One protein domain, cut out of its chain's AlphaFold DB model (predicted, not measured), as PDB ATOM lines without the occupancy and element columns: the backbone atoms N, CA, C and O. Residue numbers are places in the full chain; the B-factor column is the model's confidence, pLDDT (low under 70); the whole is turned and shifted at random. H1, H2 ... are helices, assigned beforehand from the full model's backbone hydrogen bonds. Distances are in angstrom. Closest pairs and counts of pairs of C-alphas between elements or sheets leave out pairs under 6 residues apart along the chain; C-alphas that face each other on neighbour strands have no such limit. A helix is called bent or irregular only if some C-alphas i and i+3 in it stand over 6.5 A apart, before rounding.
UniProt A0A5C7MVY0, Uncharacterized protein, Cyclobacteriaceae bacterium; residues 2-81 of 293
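AT A GLANCE: This is residues 2 to 81 of the 293 residues of an uncharacterized protein of Cyclobacteriaceae bacterium (UniProt A0A5C7MVY0). What shape is this? Residues 2 to 19, of which 2 to 17 belong to H1, stick out as an arm from a loose, open ring of H2, H3, the long link and H4. What builds it? The 80 printed residues include four named helices, H1 to H4 in order, and no named strand: all helix, with 39 residues, under half, in named elements. How large is it? It is extended and flat, 63 by 40 by 17 A, with a radius of gyration of the C-alphas of 19.6 A.

HOW THE PARTS SIT: What does the first helix meet? H1, residues 2 to 17, touches no helix. How do the others stand? H2, residues 25 to 30, is close to but not clearly touching H3, residues 35 to 42, at a shallow tilt of 10 degrees, opposite ways; the closest C-alphas, of Arg 29 and Leu 38, are 6.8 A apart. H2 is also close to but not clearly touching H4, residues 69 to 77, the same way; the closest C-alphas, of Pro 25 and Gln 77, are 5.8 A apart. Are the backbones regular? In H1, H3 and H4 every O i to N i+4 pair is within hydrogen-bond range; H2, irregular with C-alphas 26 and 29 7.2 A apart, has 0 of 2, and 2 of 3 O i to N i+3 pairs.

IN THESE COORDINATES: Where does H1 begin? C-alpha 2 is at (-14.687, 80.418, 3.631), and H1 is 23.0 A long. Where does H4 end? C-alpha 77 is at (-33.994, 49.098, 18.097).

THE WHOLE: Is anything missing? The printed part has no cut. Where is confidence low? Residues 18 to 25, 55 to 56 and 77 to 80 are under 70.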
ATOM      1  N   THR A   2     -13.474  80.607   2.789       91.50
ATOM      2  CA  THR A   2     -14.687  80.418   3.631       91.50
ATOM      3  C   THR A   2     -15.928  79.860   2.922       91.50
ATOM      4  O   THR A   2     -16.535  78.919   3.424       91.50
ATOM      5  N   ARG A   3     -16.285  80.376   1.735       91.69
ATOM      6  CA  ARG A   3     -17.453  79.897   0.967       91.69
ATOM      7  C   ARG A   3     -17.382  78.404   0.601       91.69
ATOM      8  O   ARG A   3     -18.414  77.749   0.604       91.69
ATOM      9  N   ALA A   4     -16.192  77.858   0.341       94.50
ATOM     10  CA  ALA A   4     -16.028  76.439   0.008       94.50
ATOM     11  C   ALA A   4     -16.244  75.530   1.232       94.50
ATOM     12  O   ALA A   4     -16.922  74.513   1.129       94.50
ATOM     13  N   LEU A   5     -15.740  75.934   2.406       95.25
ATOM     14  CA  LEU A   5     -15.925  75.187   3.658       95.25
ATOM     15  C   LEU A   5     -17.404  75.085   4.061       95.25
ATOM     16  O   LEU A   5     -17.830  74.036   4.532       95.25
ATOM     17  N   LEU A   6     -18.200  76.137   3.826       95.75
ATOM     18  CA  LEU A   6     -19.649  76.094   4.054       95.75
ATOM     19  C   LEU A   6     -20.360  75.094   3.132       95.75
ATOM     20  O   LEU A   6     -21.196  74.333   3.610       95.75
ATOM     21  N   VAL A   7     -20.011  75.046   1.841       96.25
ATOM     22  CA  VAL A   7     -20.596  74.073   0.898       96.25
ATOM     23  C   VAL A   7     -20.256  72.635   1.306       96.25
ATOM     24  O   VAL A   7     -21.147  71.788   1.329       96.25
ATOM     25  N   VAL A   8     -19.007  72.368   1.706       96.56
ATOM     26  CA  VAL A   8     -18.590  71.041   2.196       96.56
ATOM     27  C   VAL A   8     -19.328  70.663   3.485       96.56
ATOM     28  O   VAL A   8     -19.848  69.555   3.574       96.56
ATOM     29  N   LEU A   9     -19.457  71.576   4.455       95.88
ATOM     30  CA  LEU A   9     -20.206  71.318   5.694       95.88
ATOM     31  C   LEU A   9     -21.691  71.023   5.441       95.88
ATOM     32  O   LEU A   9     -22.232  70.099   6.047       95.88
ATOM     33  N   ILE A  10     -22.338  71.759   4.533       95.94
ATOM     34  CA  ILE A  10     -23.735  71.509   4.140       95.94
ATOM     35  C   ILE A  10     -23.863  70.135   3.468       95.94
ATOM     36  O   ILE A  10     -24.766  69.373   3.808       95.94
ATOM     37  N   TYR A  11     -22.940  69.777   2.571       94.94
ATOM     38  CA  TYR A  11     -22.941  68.472   1.908       94.94
ATOM     39  C   TYR A  11     -22.744  67.314   2.902       94.94
ATOM     40  O   TYR A  11     -23.503  66.345   2.881       94.94
ATOM     41  N   CYS A  12     -21.804  67.437   3.844       92.94
ATOM     42  CA  CYS A  12     -21.619  66.457   4.915       92.94
ATOM     43  C   CYS A  12     -22.853  66.341   5.827       92.94
ATOM     44  O   CYS A  12     -23.223  65.229   6.200       92.94
ATOM     45  N   ALA A  13     -23.522  67.451   6.158       90.62
ATOM     46  CA  ALA A  13     -24.751  67.428   6.952       90.62
ATOM     47  C   ALA A  13     -25.903  66.709   6.223       90.62
ATOM     48  O   ALA A  13     -26.616  65.915   6.840       90.62
ATOM     49  N   LEU A  14     -26.046  66.922   4.909       88.75
ATOM     50  CA  LEU A  14     -27.016  66.207   4.077       88.75
ATOM     51  C   LEU A  14     -26.722  64.699   4.031       88.75
ATOM     52  O   LEU A  14     -27.633  63.905   4.253       88.75
ATOM     53  N   LEU A  15     -25.462  64.292   3.838       84.12
ATOM     54  CA  LEU A  15     -25.079  62.871   3.853       84.12
ATOM     55  C   LEU A  15     -25.381  62.189   5.197       84.12
ATOM     56  O   LEU A  15     -25.882  61.065   5.207       84.12
ATOM     57  N   VAL A  16     -25.141  62.866   6.327       82.88
ATOM     58  CA  VAL A  16     -25.486  62.345   7.664       82.88
ATOM     59  C   VAL A  16     -27.004  62.241   7.863       82.88
ATOM     60  O   VAL A  16     -27.464  61.318   8.527       82.88
ATOM     61  N   SER A  17     -27.805  63.129   7.265       72.06
ATOM     62  CA  SER A  17     -29.271  63.088   7.412       72.06
ATOM     63  C   SER A  17     -29.945  61.861   6.774       72.06
ATOM     64  O   SER A  17     -31.067  61.524   7.145       72.06
ATOM     65  N   CYS A  18     -29.256  61.158   5.869       67.56
ATOM     66  CA  CYS A  18     -29.790  60.007   5.134       67.56
ATOM     67  C   CYS A  18     -29.453  58.630   5.747       67.56
ATOM     68  O   CYS A  18     -29.795  57.612   5.146       67.56
ATOM     69  N   THR A  19     -28.754  58.542   6.889       63.19
ATOM     70  CA  THR A  19     -28.186  57.254   7.350       63.19
ATOM     71  C   THR A  19     -29.172  56.316   8.049       63.19
ATOM     72  O   THR A  19     -28.964  55.100   8.043       63.19
ATOM     73  N   ASP A  20     -30.240  56.840   8.650       59.62
ATOM     74  CA  ASP A  20     -31.080  56.074   9.578       59.62
ATOM     75  C   ASP A  20     -32.262  55.368   8.883       59.62
ATOM     76  O   ASP A  20     -33.432  55.639   9.145       59.62
ATOM     77  N   ASN A  21     -31.946  54.347   8.075       62.91
ATOM     78  CA  ASN A  21     -32.885  53.285   7.658       62.91
ATOM     79  C   ASN A  21     -33.246  52.350   8.843       62.91
ATOM     80  O   ASN A  21     -33.144  51.119   8.762       62.91
ATOM     81  N   VAL A  22     -33.620  52.949   9.977       67.31
ATOM     82  CA  VAL A  22     -33.837  52.313  11.282       67.31
ATOM     83  C   VAL A  22     -35.315  52.413  11.649       67.31
ATOM     84  O   VAL A  22     -35.805  53.445  12.104       67.31
ATOM     85  N   ILE A  23     -36.038  51.312  11.468       66.62
ATOM     86  CA  ILE A  23     -37.469  51.236  11.763       66.62
ATOM     87  C   ILE A  23     -37.679  50.894  13.244       66.62
ATOM     88  O   ILE A  23     -37.072  49.957  13.761       66.62
ATOM     89  N   CYS A  24     -38.603  51.588  13.919       67.69
ATOM     90  CA  CYS A  24     -39.047  51.211  15.266       67.69
ATOM     91  C   CYS A  24     -39.531  49.742  15.285       67.69
ATOM     92  O   CYS A  24     -40.379  49.387  14.460       67.69
ATOM     93  N   PRO A  25     -39.060  48.883  16.217       69.62
ATOM     94  CA  PRO A  25     -39.217  47.430  16.113       69.62
ATOM     95  C   PRO A  25     -40.658  46.912  15.974       69.62
ATOM     96  O   PRO A  25     -40.865  45.847  15.400       69.62
ATOM     97  N   ALA A  26     -41.663  47.681  16.405       73.81
ATOM     98  CA  ALA A  26     -43.076  47.363  16.190       73.81
ATOM     99  C   ALA A  26     -43.464  47.207  14.700       73.81
ATOM    100  O   ALA A  26     -44.278  46.347  14.367       73.81
ATOM    101  N   TYR A  27     -42.868  47.995  13.798       75.69
ATOM    102  CA  TYR A  27     -43.227  48.019  12.371       75.69
ATOM    103  C   TYR A  27     -42.447  47.015  11.511       75.69
ATOM    104  O   TYR A  27     -42.742  46.874  10.328       75.69
ATOM    105  N   GLN A  28     -41.493  46.264  12.075       74.19
ATOM    106  CA  GLN A  28     -40.686  45.278  11.331       74.19
ATOM    107  C   GLN A  28     -41.539  44.230  10.589       74.19
ATOM    108  O   GLN A  28     -41.145  43.750   9.529       74.19
ATOM    109  N   ARG A  29     -42.736  43.918  11.104       76.12
ATOM    110  CA  ARG A  29     -43.708  43.016  10.463       76.12
ATOM    111  C   ARG A  29     -44.244  43.521   9.118       76.12
ATOM    112  O   ARG A  29     -44.680  42.698   8.329       76.12
ATOM    113  N   ALA A  30     -44.204  44.826   8.845       79.75
ATOM    114  CA  ALA A  30     -44.687  45.398   7.584       79.75
ATOM    115  C   ALA A  30     -43.713  45.203   6.405       79.75
ATOM    116  O   ALA A  30     -44.115  45.342   5.257       79.75
ATOM    117  N   TYR A  31     -42.445  44.873   6.682       81.81
ATOM    118  CA  TYR A  31     -41.383  44.725   5.675       81.81
ATOM    119  C   TYR A  31     -41.006  43.258   5.407       81.81
ATOM    120  O   TYR A  31     -40.142  42.974   4.579       81.81
ATOM    121  N   ILE A  32     -41.636  42.314   6.109       83.44
ATOM    122  CA  ILE A  32     -41.436  40.874   5.929       83.44
ATOM    123  C   ILE A  32     -42.746  40.323   5.367       83.44
ATOM    124  O   ILE A  32     -43.670  40.031   6.125       83.44
ATOM    125  N   TYR A  33     -42.844  40.236   4.040       85.56
ATOM    126  CA  TYR A  33     -44.050  39.752   3.360       85.56
ATOM    127  C   TYR A  33     -44.204  38.231   3.486       85.56
ATOM    128  O   TYR A  33     -45.320  37.709   3.500       85.56
ATOM    129  N   ASP A  34     -43.081  37.526   3.632       84.00
ATOM    130  CA  ASP A  34     -43.043  36.101   3.925       84.00
ATOM    131  C   ASP A  34     -43.553  35.804   5.354       84.00
ATOM    132  O   ASP A  34     -42.951  36.178   6.368       84.00
ATOM    133  N   LYS A  35     -44.691  35.108   5.438       84.50
ATOM    134  CA  LYS A  35     -45.347  34.754   6.705       84.50
ATOM    135  C   LYS A  35     -44.549  33.730   7.516       84.50
ATOM    136  O   LYS A  35     -44.681  33.710   8.744       84.50
ATOM    137  N   GLU A  36     -43.743  32.892   6.871       85.31
ATOM    138  CA  GLU A  36     -42.905  31.902   7.538       85.31
ATOM    139  C   GLU A  36     -41.653  32.544   8.109       85.31
ATOM    140  O   GLU A  36     -41.394  32.370   9.297       85.31
ATOM    141  N   GLU A  37     -40.930  33.368   7.347       83.50
ATOM    142  CA  GLU A  37     -39.811  34.140   7.896       83.50
ATOM    143  C   GLU A  37     -40.259  35.058   9.037       83.50
ATOM    144  O   GLU A  37     -39.556  35.175  10.044       83.50
ATOM    145  N   LEU A  38     -41.439  35.680   8.932       83.94
ATOM    146  CA  LEU A  38     -42.015  36.484  10.011       83.94
ATOM    147  C   LEU A  38     -42.225  35.623  11.267       83.94
ATOM    148  O   LEU A  38     -41.772  36.000  12.353       83.94
ATOM    149  N   ARG A  39     -42.839  34.439  11.136       83.94
ATOM    150  CA  ARG A  39     -42.989  33.480  12.247       83.94
ATOM    151  C   ARG A  39     -41.627  33.042  12.796       83.94
ATOM    152  O   ARG A  39     -41.398  33.191  13.991       83.94
ATOM    153  N   LYS A  40     -40.693  32.596  11.953       85.94
ATOM    154  CA  LYS A  40     -39.334  32.152  12.321       85.94
ATOM    155  C   LYS A  40     -38.531  33.251  13.030       85.94
ATOM    156  O   LYS A  40     -37.782  32.963  13.968       85.94
ATOM    157  N   LYS A  41     -38.706  34.525  12.659       83.50
ATOM    158  CA  LYS A  41     -38.058  35.684  13.304       83.50
ATOM    159  C   LYS A  41     -38.661  36.008  14.671       83.50
ATOM    160  O   LYS A  41     -37.894  36.090  15.632       83.50
ATOM    161  N   PHE A  42     -39.988  36.125  14.772       83.81
ATOM    162  CA  PHE A  42     -40.693  36.490  16.014       83.81
ATOM    163  C   PHE A  42     -40.995  35.315  16.965       83.81
ATOM    164  O   PHE A  42     -41.437  35.551  18.086       83.81
ATOM    165  N   SER A  43     -40.753  34.069  16.553       88.31
ATOM    166  CA  SER A  43     -40.866  32.879  17.402       88.31
ATOM    167  C   SER A  43     -39.776  32.832  18.479       88.31
ATOM    168  O   SER A  43     -38.601  33.101  18.209       88.31
ATOM    169  N   TYR A  44     -40.171  32.402  19.682       87.81
ATOM    170  CA  TYR A  44     -39.272  32.027  20.781       87.81
ATOM    171  C   TYR A  44     -38.584  30.668  20.573       87.81
ATOM    172  O   TYR A  44     -37.715  30.303  21.361       87.81
ATOM    173  N   PHE A  45     -38.942  29.933  19.521       90.06
ATOM    174  CA  PHE A  45     -38.381  28.636  19.152       90.06
ATOM    175  C   PHE A  45     -37.727  28.698  17.768       90.06
ATOM    176  O   PHE A  45     -38.136  29.485  16.907       90.06
ATOM    177  N   LYS A  46     -36.705  27.866  17.561       87.06
ATOM    178  CA  LYS A  46     -36.186  27.518  16.234       87.06
ATOM    179  C   LYS A  46     -37.157  26.576  15.511       87.06
ATOM    180  O   LYS A  46     -38.162  26.153  16.076       87.06
ATOM    181  N   GLU A  47     -36.818  26.238  14.273       85.94
ATOM    182  CA  GLU A  47     -37.568  25.298  13.430       85.94
ATOM    183  C   GLU A  47     -37.633  23.903  14.082       85.94
ATOM    184  O   GLU A  47     -38.711  23.328  14.187       85.94
ATOM    185  N   ASP A  48     -36.534  23.448  14.696       86.94
ATOM    186  CA  ASP A  48     -36.427  22.175  15.439       86.94
ATOM    187  C   ASP A  48     -37.164  22.166  16.801       86.94
ATOM    188  O   ASP A  48     -36.799  21.418  17.706       86.94
ATOM    189  N   SER A  49     -38.119  23.076  17.027       84.88
ATOM    190  CA  SER A  49     -38.789  23.338  18.319       84.88
ATOM    191  C   SER A  49     -37.870  23.687  19.505       84.88
ATOM    192  O   SER A  49     -38.351  23.957  20.605       84.88
ATOM    193  N   THR A  50     -36.548  23.738  19.321       88.75
ATOM    194  CA  THR A  50     -35.604  24.112  20.382       88.75
ATOM    195  C   THR A  50     -35.754  25.596  20.743       88.75
ATOM    196  O   THR A  50     -35.900  26.438  19.851       88.75
ATOM    197  N   PRO A  51     -35.722  25.972  22.037       85.94
ATOM    198  CA  PRO A  51     -35.863  27.364  22.438       85.94
ATOM    199  C   PRO A  51     -34.724  28.208  21.863       85.94
ATOM    200  O   PRO A  51     -33.555  27.815  21.839       85.94
ATOM    201  N   LYS A  52     -35.069  29.402  21.394       83.44
ATOM    202  CA  LYS A  52     -34.160  30.361  20.776       83.44
ATOM    203  C   LYS A  52     -33.346  31.021  21.888       83.44
ATOM    204  O   LYS A  52     -33.740  32.041  22.444       83.44
ATOM    205  N   ILE A  53     -32.249  30.370  22.279       78.06
ATOM    206  CA  ILE A  53     -31.444  30.767  23.440       78.06
ATOM    207  C   ILE A  53     -30.791  32.133  23.184       78.06
ATOM    208  O   ILE A  53     -29.688  32.220  22.650       78.06
ATOM    209  N   TYR A  54     -31.450  33.206  23.627       70.94
ATOM    210  CA  TYR A  54     -30.895  34.559  23.723       70.94
ATOM    211  C   TYR A  54     -29.871  34.655  24.870       70.94
ATOM    212  O   TYR A  54     -29.958  35.526  25.740       70.94
ATOM    213  N   ALA A  55     -28.910  33.727  24.908       67.62
ATOM    214  CA  ALA A  55     -27.781  33.803  25.817       67.62
ATOM    215  C   ALA A  55     -27.054  35.124  25.548       67.62
ATOM    216  O   ALA A  55     -26.637  35.394  24.422       67.62
ATOM    217  N   ALA A  56     -26.930  35.962  26.579       66.50
ATOM    218  CA  ALA A  56     -26.106  37.158  26.484       66.50
ATOM    219  C   ALA A  56     -24.695  36.754  26.040       66.50
ATOM    220  O   ALA A  56     -24.185  35.739  26.523       66.50
ATOM    221  N   ASN A  57     -24.069  37.542  25.159       71.19
ATOM    222  CA  ASN A  57     -22.679  37.301  24.798       71.19
ATOM    223  C   ASN A  57     -21.836  37.348  26.078       71.19
ATOM    224  O   ASN A  57     -21.833  38.347  26.809       71.19
ATOM    225  N   LYS A  58     -21.211  36.217  26.386       82.12
ATOM    226  CA  LYS A  58     -20.456  35.982  27.609       82.12
ATOM    227  C   LYS A  58     -19.005  35.791  27.225       82.12
ATOM    228  O   LYS A  58     -18.696  35.030  26.312       82.12
ATOM    229  N   ASN A  59     -18.124  36.430  27.977       81.94
ATOM    230  CA  ASN A  59     -16.693  36.205  27.868       81.94
ATOM    231  C   ASN A  59     -16.357  34.742  28.194       81.94
ATOM    232  O   ASN A  59     -17.158  34.028  28.801       81.94
ATOM    233  N   LYS A  60     -15.124  34.323  27.882       86.94
ATOM    234  CA  LYS A  60     -14.565  32.991  28.204       86.94
ATOM    235  C   LYS A  60     -14.821  32.533  29.656       86.94
ATOM    236  O   LYS A  60     -14.893  31.342  29.922       86.94
ATOM    237  N   TYR A  61     -15.008  33.483  30.575       89.19
ATOM    238  CA  TYR A  61     -15.298  33.286  32.000       89.19
ATOM    239  C   TYR A  61     -16.801  33.232  32.361       89.19
ATOM    240  O   TYR A  61     -17.157  33.401  33.521       89.19
ATOM    241  N   LEU A  62     -17.704  33.071  31.386       83.06
ATOM    242  CA  LEU A  62     -19.175  33.076  31.531       83.06
ATOM    243  C   LEU A  62     -19.802  34.380  32.082       83.06
ATOM    244  O   LEU A  62     -21.020  34.445  32.281       83.06
ATOM    245  N   ILE A  63     -18.997  35.428  32.265       88.06
ATOM    246  CA  ILE A  63     -19.408  36.789  32.640       88.06
ATOM    247  C   ILE A  63     -19.918  37.522  31.392       88.06
ATOM    248  O   ILE A  63     -19.243  37.536  30.365       88.06
ATOM    249  N   GLY A  64     -21.101  38.138  31.475       85.19
ATOM    250  CA  GLY A  64     -21.637  38.976  30.396       85.19
ATOM    251  C   GLY A  64     -20.909  40.318  30.304       85.19
ATOM    252  O   GLY A  64     -20.636  40.940  31.329       85.19
ATOM    253  N   GLU A  65     -20.608  40.777  29.089       85.31
ATOM    254  CA  GLU A  65     -19.917  42.054  28.875       85.31
ATOM    255  C   GLU A  65     -20.718  43.256  29.407       85.31
ATOM    256  O   GLU A  65     -21.939  43.346  29.242       85.31
ATOM    257  N   ALA A  66     -20.015  44.233  29.990       87.44
ATOM    258  CA  ALA A  66     -20.592  45.468  30.522       87.44
ATOM    259  C   ALA A  66     -20.964  46.471  29.406       87.44
ATOM    260  O   ALA A  66     -20.434  47.579  29.319       87.44
ATOM    261  N   VAL A  67     -21.888  46.081  28.523       88.00
ATOM    262  CA  VAL A  67     -22.369  46.926  27.420       88.00
ATOM    263  C   VAL A  67     -23.145  48.129  27.982       88.00
ATOM    264  O   VAL A  67     -24.156  47.934  28.663       88.00
ATOM    265  N   PRO A  68     -22.754  49.385  27.676       93.94
ATOM    266  CA  PRO A  68     -23.440  50.561  28.202       93.94
ATOM    267  C   PRO A  68     -24.886  50.628  27.697       93.94
ATOM    268  O   PRO A  68     -25.156  50.393  26.516       93.94
ATOM    269  N   TYR A  69     -25.818  51.009  28.577       88.12
ATOM    270  CA  TYR A  69     -27.270  50.952  28.338       88.12
ATOM    271  C   TYR A  69     -27.713  51.564  26.996       88.12
ATOM    272  O   TYR A  69     -28.523  50.974  26.286       88.12
ATOM    273  N   ARG A  70     -27.119  52.696  26.584       88.25
ATOM    274  CA  ARG A  70     -27.397  53.337  25.282       88.25
ATOM    275  C   ARG A  70     -27.046  52.446  24.079       88.25
ATOM    276  O   ARG A  70     -27.806  52.423  23.114       88.25
ATOM    277  N   LYS A  71     -25.933  51.700  24.131       87.69
ATOM    278  CA  LYS A  71     -25.523  50.756  23.073       87.69
ATOM    279  C   LYS A  71     -26.465  49.549  23.045       87.69
ATOM    280  O   LYS A  71     -26.917  49.179  21.968       87.69
ATOM    281  N   LYS A  72     -26.847  49.026  24.221       84.25
ATOM    282  CA  LYS A  72     -27.824  47.930  24.353       84.25
ATOM    283  C   LYS A  72     -29.208  48.304  23.802       84.25
ATOM    284  O   LYS A  72     -29.768  47.535  23.026       84.25
ATOM    285  N   ASN A  73     -29.732  49.488  24.132       81.44
ATOM    286  CA  ASN A  73     -31.009  49.957  23.577       81.44
ATOM    287  C   ASN A  73     -30.944  50.144  22.057       81.44
ATOM    288  O   ASN A  73     -31.848  49.678  21.372       81.44
ATOM    289  N   ARG A  74     -29.861  50.729  21.517       81.75
ATOM    290  CA  ARG A  74     -29.679  50.824  20.058       81.75
ATOM    291  C   ARG A  74     -29.711  49.445  19.394       81.75
ATOM    292  O   ARG A  74     -30.510  49.260  18.487       81.75
ATOM    293  N   SER A  75     -28.970  48.454  19.899       78.31
ATOM    294  CA  SER A  75     -28.993  47.087  19.344       78.31
ATOM    295  C   SER A  75     -30.351  46.370  19.436       78.31
ATOM    296  O   SER A  75     -30.581  45.429  18.687       78.31
ATOM    297  N   LEU A  76     -31.255  46.803  20.324       74.00
ATOM    298  CA  LEU A  76     -32.637  46.302  20.398       74.00
ATOM    299  C   LEU A  76     -33.603  47.060  19.469       74.00
ATOM    300  O   LEU A  76     -34.717  46.599  19.229       74.00
ATOM    301  N   GLN A  77     -33.197  48.227  18.966       67.75
ATOM    302  CA  GLN A  77     -33.994  49.098  18.097       67.75
ATOM    303  C   GLN A  77     -33.588  48.983  16.620       67.75
ATOM    304  O   GLN A  77     -34.420  49.204  15.747       67.75
ATOM    305  N   THR A  78     -32.340  48.609  16.321       64.56
ATOM    306  CA  THR A  78     -31.814  48.509  14.953       64.56
ATOM    307  C   THR A  78     -31.951  47.101  14.368       64.56
ATOM    308  O   THR A  78     -31.079  46.256  14.565       64.56
ATOM    309  N   ILE A  79     -32.993  46.873  13.564       66.31
ATOM    310  CA  ILE A  79     -32.977  45.844  12.508       66.31
ATOM    311  C   ILE A  79     -33.116  46.571  11.171       66.31
ATOM    312  O   ILE A  79     -33.909  47.504  11.053       66.31
ATOM    313  N   ALA A  80     -32.302  46.181  10.190       68.88
ATOM    314  CA  ALA A  80     -32.224  46.862   8.903       68.88
ATOM    315  C   ALA A  80     -33.544  46.776   8.121       68.88
ATOM    316  O   ALA A  80     -34.145  45.704   8.027       68.88
ATOM    317  N   MET A  81     -33.938  47.887   7.492       70.19
ATOM    318  CA  MET A  81     -35.029  47.939   6.517       70.19
ATOM    319  C   MET A  81     -34.647  47.183   5.233       70.19
ATOM    320  O   MET A  81     -34.221  47.776   4.246       70.19
TER     321      MET A  81